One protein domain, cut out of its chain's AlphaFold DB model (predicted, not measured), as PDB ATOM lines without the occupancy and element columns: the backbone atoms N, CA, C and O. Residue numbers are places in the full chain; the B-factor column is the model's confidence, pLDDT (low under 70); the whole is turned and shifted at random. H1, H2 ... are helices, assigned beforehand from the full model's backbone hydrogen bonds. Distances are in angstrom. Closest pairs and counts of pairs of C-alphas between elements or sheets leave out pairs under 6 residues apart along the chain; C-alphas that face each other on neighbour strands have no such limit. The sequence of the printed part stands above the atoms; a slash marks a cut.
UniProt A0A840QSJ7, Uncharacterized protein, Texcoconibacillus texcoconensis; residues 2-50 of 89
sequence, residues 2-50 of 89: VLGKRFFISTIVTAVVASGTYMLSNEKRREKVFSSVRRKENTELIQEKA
ATOM      1  N   VAL A   2     -45.250  34.657 108.199       60.47
ATOM      2  CA  VAL A   2     -45.179  34.297 106.759       60.47
ATOM      3  C   VAL A   2     -43.887  34.789 106.091       60.47
ATOM      4  O   VAL A   2     -43.358  34.136 105.196       60.47
ATOM      5  N   LEU A   3     -43.335  35.908 106.566       63.59
ATOM      6  CA  LEU A   3     -42.181  36.560 105.947       63.59
ATOM      7  C   LEU A   3     -40.885  35.737 106.092       63.59
ATOM      8  O   LEU A   3     -40.191  35.516 105.107       63.59
ATOM      9  N   GLY A   4     -40.618  35.178 107.278       67.12
ATOM     10  CA  GLY A   4     -39.443  34.325 107.514       67.12
ATOM     11  C   GLY A   4     -39.440  33.025 106.699       67.12
ATOM     12  O   GLY A   4     -38.389  32.601 106.228       67.12
ATOM     13  N   LYS A   5     -40.616  32.432 106.443       64.00
ATOM     14  CA  LYS A   5     -40.738  31.244 105.580       64.00
ATOM     15  C   LYS A   5     -40.378  31.553 104.123       64.00
ATOM     16  O   LYS A   5     -39.725  30.741 103.480       64.00
ATOM     17  N   ARG A   6     -40.756  32.731 103.612       69.44
ATOM     18  CA  ARG A   6     -40.423  33.164 102.242       69.44
ATOM     19  C   ARG A   6     -38.921  33.389 102.057       69.44
ATOM     20  O   ARG A   6     -38.377  32.966 101.042       69.44
ATOM     21  N   PHE A   7     -38.249  33.963 103.056       74.75
ATOM     22  CA  PHE A   7     -36.792  34.112 103.035       74.75
ATOM     23  C   PHE A   7     -36.077  32.759 103.066       74.75
ATOM     24  O   PHE A   7     -35.233  32.513 102.210       74.75
ATOM     25  N   PHE A   8     -36.489  31.839 103.941       76.88
ATOM     26  CA  PHE A   8     -35.923  30.485 103.976       76.88
ATOM     27  C   PHE A   8     -36.076  29.736 102.644       76.88
ATOM     28  O   PHE A   8     -35.112  29.149 102.157       76.88
ATOM     29  N   ILE A   9     -37.257  29.798 102.018       78.31
ATOM     30  CA  ILE A   9     -37.490  29.176 100.706       78.31
ATOM     31  C   ILE A   9     -36.584  29.809  99.641       78.31
ATOM     32  O   ILE A   9     -35.962  29.089  98.866       78.31
ATOM     33  N   SER A  10     -36.447  31.138  99.631       72.56
ATOM     34  CA  SER A  10     -35.591  31.834  98.660       72.56
ATOM     35  C   SER A  10     -34.112  31.436  98.778       72.56
ATOM     36  O   SER A  10     -33.443  31.225  97.765       72.56
ATOM     37  N   THR A  11     -33.612  31.249 100.003       76.12
ATOM     38  CA  THR A  11     -32.228  30.826 100.258       76.12
ATOM     39  C   THR A  11     -31.990  29.394  99.784       76.12
ATOM     40  O   THR A  11     -30.983  29.126  99.133       76.12
ATOM     41  N   ILE A  12     -32.939  28.489 100.041       82.62
ATOM     42  CA  ILE A  12     -32.858  27.093  99.589       82.62
ATOM     43  C   ILE A  12     -32.875  27.021  98.059       82.62
ATOM     44  O   ILE A  12     -32.021  26.361  97.470       82.62
ATOM     45  N   VAL A  13     -33.791  27.738  97.404       81.81
ATOM     46  CA  VAL A  13     -33.878  27.772  95.936       81.81
ATOM     47  C   VAL A  13     -32.576  28.296  95.329       81.81
ATOM     48  O   VAL A  13     -32.036  27.683  94.411       81.81
ATOM     49  N   THR A  14     -32.019  29.374  95.882       80.44
ATOM     50  CA  THR A  14     -30.755  29.948  95.400       80.44
ATOM     51  C   THR A  14     -29.589  28.966  95.544       80.44
ATOM     52  O   THR A  14     -28.803  28.804  94.609       80.44
ATOM     53  N   ALA A  15     -29.495  28.255  96.671       77.75
ATOM     54  CA  ALA A  15     -28.451  27.257  96.903       77.75
ATOM     55  C   ALA A  15     -28.552  26.064  95.931       77.75
ATOM     56  O   ALA A  15     -27.542  25.611  95.382       77.75
ATOM     57  N   VAL A  16     -29.769  25.586  95.661       78.75
ATOM     58  CA  VAL A  16     -30.013  24.497  94.702       78.75
ATOM     59  C   VAL A  16     -29.630  24.928  93.285       78.75
ATOM     60  O   VAL A  16     -28.895  24.210  92.611       78.75
ATOM     61  N   VAL A  17     -30.040  26.122  92.854       81.19
ATOM     62  CA  VAL A  17     -29.706  26.645  91.520       81.19
ATOM     63  C   VAL A  17     -28.194  26.823  91.353       81.19
ATOM     64  O   VAL A  17     -27.644  26.380  90.349       81.19
ATOM     65  N   ALA A  18     -27.503  27.400  92.340       78.50
ATOM     66  CA  ALA A  18     -26.054  27.605  92.282       78.50
ATOM     67  C   ALA A  18     -25.263  26.284  92.248       78.50
ATOM     68  O   ALA A  18     -24.301  26.141  91.492       78.50
ATOM     69  N   SER A  19     -25.675  25.291  93.039       75.38
ATOM     70  CA  SER A  19     -25.033  23.969  93.029       75.38
ATOM     71  C   SER A  19     -25.272  23.218  91.713       75.38
ATOM     72  O   SER A  19     -24.345  22.607  91.176       75.38
ATOM     73  N   GLY A  20     -26.476  23.334  91.142       75.44
ATOM     74  CA  GLY A  20     -26.818  22.769  89.839       75.44
ATOM     75  C   GLY A  20     -26.000  23.386  88.706       75.44
ATOM     76  O   GLY A  20     -25.382  22.656  87.928       75.44
ATOM     77  N   THR A  21     -25.914  24.718  88.635       76.19
ATOM     78  CA  THR A  21     -25.126  25.411  87.598       76.19
ATOM     79  C   THR A  21     -23.629  25.134  87.728       76.19
ATOM     80  O   THR A  21     -22.961  24.926  86.717       76.19
ATOM     81  N   TYR A  22     -23.097  25.027  88.950       79.50
ATOM     82  CA  TYR A  22     -21.706  24.623  89.186       79.50
ATOM     83  C   TYR A  22     -21.422  23.168  88.776       79.50
ATOM     84  O   TYR A  22     -20.336  22.831  88.296       79.50
ATOM     85  N   MET A  23     -22.395  22.275  88.947       74.75
ATOM     86  CA  MET A  23     -22.271  20.896  88.482       74.75
ATOM     87  C   MET A  23     -22.306  20.815  86.946       74.75
ATOM     88  O   MET A  23     -21.552  20.035  86.364       74.75
ATOM     89  N   LEU A  24     -23.130  21.648  86.304       78.19
ATOM     90  CA  LEU A  24     -23.286  21.748  84.847       78.19
ATOM     91  C   LEU A  24     -22.147  22.512  84.146       78.19
ATOM     92  O   LEU A  24     -21.929  22.304  82.953       78.19
ATOM     93  N   SER A  25     -21.402  23.365  84.856       77.69
ATOM     94  CA  SER A  25     -20.308  24.162  84.275       77.69
ATOM     95  C   SER A  25     -19.098  23.321  83.857       77.69
ATOM     96  O   SER A  25     -18.370  23.684  82.938       77.69
ATOM     97  N   ASN A  26     -18.888  22.171  84.500       83.38
ATOM     98  CA  ASN A  26     -17.819  21.247  84.144       83.38
ATOM     99  C   ASN A  26     -18.277  20.284  83.045       83.38
ATOM    100  O   ASN A  26     -19.131  19.433  83.290       83.38
ATOM    101  N   GLU A  27     -17.626  20.339  81.882       74.50
ATOM    102  CA  GLU A  27     -17.900  19.499  80.701       74.50
ATOM    103  C   GLU A  27     -18.071  18.006  81.052       74.50
ATOM    104  O   GLU A  27     -19.112  17.403  80.794       74.50
ATOM    105  N   LYS A  28     -17.098  17.435  81.777       75.62
ATOM    106  CA  LYS A  28     -17.096  16.019  82.192       75.62
ATOM    107  C   LYS A  28     -18.230  15.654  83.158       75.62
ATOM    108  O   LYS A  28     -18.649  14.500  83.218       75.62
ATOM    109  N   ARG A  29     -18.684  16.599  83.988       77.31
ATOM    110  CA  ARG A  29     -19.775  16.367  84.955       77.31
ATOM    111  C   ARG A  29     -21.127  16.489  84.263       77.31
ATOM    112  O   ARG A  29     -21.995  15.652  84.491       77.31
ATOM    113  N   ARG A  30     -21.261  17.463  83.363       80.75
ATOM    114  CA  ARG A  30     -22.433  17.669  82.514       80.75
ATOM    115  C   ARG A  30     -22.749  16.438  81.664       80.75
ATOM    116  O   ARG A  30     -23.885  15.974  81.673       80.75
ATOM    117  N   GLU A  31     -21.748  15.852  81.014       81.69
ATOM    118  CA  GLU A  31     -21.917  14.631  80.215       81.69
ATOM    119  C   GLU A  31     -22.400  13.434  81.059       81.69
ATOM    120  O   GLU A  31     -23.303  12.697  80.659       81.69
ATOM    121  N   LYS A  32     -21.872  13.266  82.280       81.00
ATOM    122  CA  LYS A  32     -22.325  12.221  83.219       81.00
ATOM    123  C   LYS A  32     -23.769  12.418  83.682       81.00
ATOM    124  O   LYS A  32     -24.500  11.440  83.848       81.00
ATOM    125  N   VAL A  33     -24.190  13.666  83.888       83.50
ATOM    126  CA  VAL A  33     -25.577  13.997  84.243       83.50
ATOM    127  C   VAL A  33     -26.503  13.695  83.071       83.50
ATOM    128  O   VAL A  33     -27.454  12.934  83.241       83.50
ATOM    129  N   PHE A  34     -26.195  14.195  81.872       82.31
ATOM    130  CA  PHE A  34     -27.027  13.956  80.692       82.31
ATOM    131  C   PHE A  34     -27.096  12.483  80.299       82.31
ATOM    132  O   PHE A  34     -28.176  11.995  79.987       82.31
ATOM    133  N   SER A  35     -25.990  11.740  80.374       79.56
ATOM    134  CA  SER A  35     -26.001  10.291  80.117       79.56
ATOM    135  C   SER A  35     -26.828   9.519  81.146       79.56
ATOM    136  O   SER A  35     -27.509   8.562  80.786       79.56
ATOM    137  N   SER A  36     -26.834   9.943  82.412       79.25
ATOM    138  CA  SER A  36     -27.661   9.321  83.453       79.25
ATOM    139  C   SER A  36     -29.148   9.636  83.281       79.25
ATOM    140  O   SER A  36     -29.973   8.746  83.475       79.25
ATOM    141  N   VAL A  37     -29.494  10.869  82.893       79.94
ATOM    142  CA  VAL A  37     -30.876  11.269  82.574       79.94
ATOM    143  C   VAL A  37     -31.368  10.516  81.343       79.94
ATOM    144  O   VAL A  37     -32.380   9.832  81.420       79.94
ATOM    145  N   ARG A  38     -30.586  10.522  80.258       76.38
ATOM    146  CA  ARG A  38     -30.899   9.800  79.021       76.38
ATOM    147  C   ARG A  38     -31.026   8.293  79.244       76.38
ATOM    148  O   ARG A  38     -31.870   7.654  78.633       76.38
ATOM    149  N   ARG A  39     -30.220   7.702  80.136       72.44
ATOM    150  CA  ARG A  39     -30.346   6.280  80.499       72.44
ATOM    151  C   ARG A  39     -31.652   5.995  81.236       72.44
ATOM    152  O   ARG A  39     -32.247   4.955  80.986       72.44
ATOM    153  N   LYS A  40     -32.097   6.884  82.128       69.81
ATOM    154  CA  LYS A  40     -33.373   6.734  82.845       69.81
ATOM    155  C   LYS A  40     -34.571   6.919  81.920       69.81
ATOM    156  O   LYS A  40     -35.431   6.055  81.912       69.81
ATOM    157  N   GLU A  41     -34.548   7.953  81.086       65.94
ATOM    158  CA  GLU A  41     -35.565   8.200  80.060       65.94
ATOM    159  C   GLU A  41     -35.678   7.006  79.104       65.94
ATOM    160  O   GLU A  41     -36.756   6.462  78.907       65.94
ATOM    161  N   ASN A  42     -34.546   6.489  78.615       59.75
ATOM    162  CA  ASN A  42     -34.547   5.271  77.813       59.75
ATOM    163  C   ASN A  42     -35.041   4.050  78.601       59.75
ATOM    164  O   ASN A  42     -35.669   3.193  78.009       59.75
ATOM    165  N   THR A  43     -34.777   3.932  79.905       59.22
ATOM    166  CA  THR A  43     -35.261   2.789  80.703       59.22
ATOM    167  C   THR A  43     -36.775   2.844  80.901       59.22
ATOM    168  O   THR A  43     -37.421   1.805  80.845       59.22
ATOM    169  N   GLU A  44     -37.344   4.034  81.092       58.09
ATOM    170  CA  GLU A  44     -38.796   4.238  81.179       58.09
ATOM    171  C   GLU A  44     -39.466   3.975  79.822       58.09
ATOM    172  O   GLU A  44     -40.424   3.208  79.754       58.09
ATOM    173  N   LEU A  45     -38.881   4.471  78.725       56.44
ATOM    174  CA  LEU A  45     -39.354   4.200  77.362       56.44
ATOM    175  C   LEU A  45     -39.181   2.727  76.943       56.44
ATOM    176  O   LEU A  45     -39.993   2.203  76.190       56.44
ATOM    177  N   ILE A  46     -38.133   2.038  77.411       53.69
ATOM    178  CA  ILE A  46     -37.900   0.605  77.152       53.69
ATOM    179  C   ILE A  46     -38.821  -0.267  78.014       53.69
ATOM    180  O   ILE A  46     -39.210  -1.336  77.558       53.69
ATOM    181  N   GLN A  47     -39.199   0.162  79.223       52.91
ATOM    182  CA  GLN A  47     -40.207  -0.546  80.022       52.91
ATOM    183  C   GLN A  47     -41.609  -0.411  79.424       52.91
ATOM    184  O   GLN A  47     -42.346  -1.392  79.405       52.91
ATOM    185  N   GLU A  48     -41.964   0.760  78.889       53.44
ATOM    186  CA  GLU A  48     -43.231   0.954  78.168       53.44
ATOM    187  C   GLU A  48     -43.247   0.202  76.825       53.44
ATOM    188  O   GLU A  48     -44.282  -0.284  76.378       53.44
ATOM    189  N   LYS A  49     -42.072   0.045  76.206       49.84
ATOM    190  CA  LYS A  49     -41.863  -0.664  74.942       49.84
ATOM    191  C   LYS A  49     -41.223  -2.037  75.137       49.84
ATOM    192  O   LYS A  49     -40.491  -2.487  74.257       49.84
ATOM    193  N   ALA A  50     -41.459  -2.705  76.266       49.19
ATOM    194  CA  ALA A  50     -41.191  -4.131  76.345       49.19
ATOM    195  C   ALA A  50     -42.189  -4.789  75.383       49.19
ATOM    196  O   ALA A  50     -43.390  -4.734  75.653       49.19
TER     197      ALA A  50
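AT A GLANCE: This is residues 2 to 50 of the 89 residues of an uncharacterized protein of Texcoconibacillus texcoconensis (UniProt A0A840QSJ7). Two long helices, H1 and then H2, meet near their ends at one corner and make a wide, open V, close to an L. Their far ends stand well away from each other, and residues 2 to 19 and 35 to 50 stand free as the two arms. The printed part has 49 residues with two named helices and no named strand, and its class is all helix. It is extended, with a radius of gyration of the C-alphas of 16.6 A, and flat, spanning 50 by 28 by 6 A.

IN THESE COORDINATES: Find C-alpha 2 at (-45.179, 34.297, 106.759); there H1 begins, residues 2 to 25, and it runs 35.0 A to C-alpha 25 at (-20.308, 24.162, 84.275). After Asn 26 comes H2, residues 27 to 48, which runs 31.5 A to C-alpha 48 at (-43.231, 0.954, 78.168). Residues 49 and 50 follow it.

HOW THE PARTS SIT: Look at residues 23 to 24 of H1 and 29 to 30 of H2, where the two helices only just touch, and only at the corner by their link, with 3 pairs of C-alphas within 8 A. The closest C-alphas are those of Leu 24 and Arg 30, 4.8 A apart. The lines of H1 and H2 stand about perpendicular, at 79 degrees, and their centres are 24.8 A apart. In H1 every O i to N i+4 pair is within hydrogen-bond range; in H2, 17 of 18 are.

THE WHOLE: The two C-alphas farthest apart are those of Leu 3 and Ala 50, at 50.3 A. The printed part has no cut, and the link from H1 to H2 is tight, with 1 residue. Read the B-factor column for the model's confidence: the mean pLDDT of the printed part is 72.2, and residues 2 to 6 and 40 to 50 are under 70.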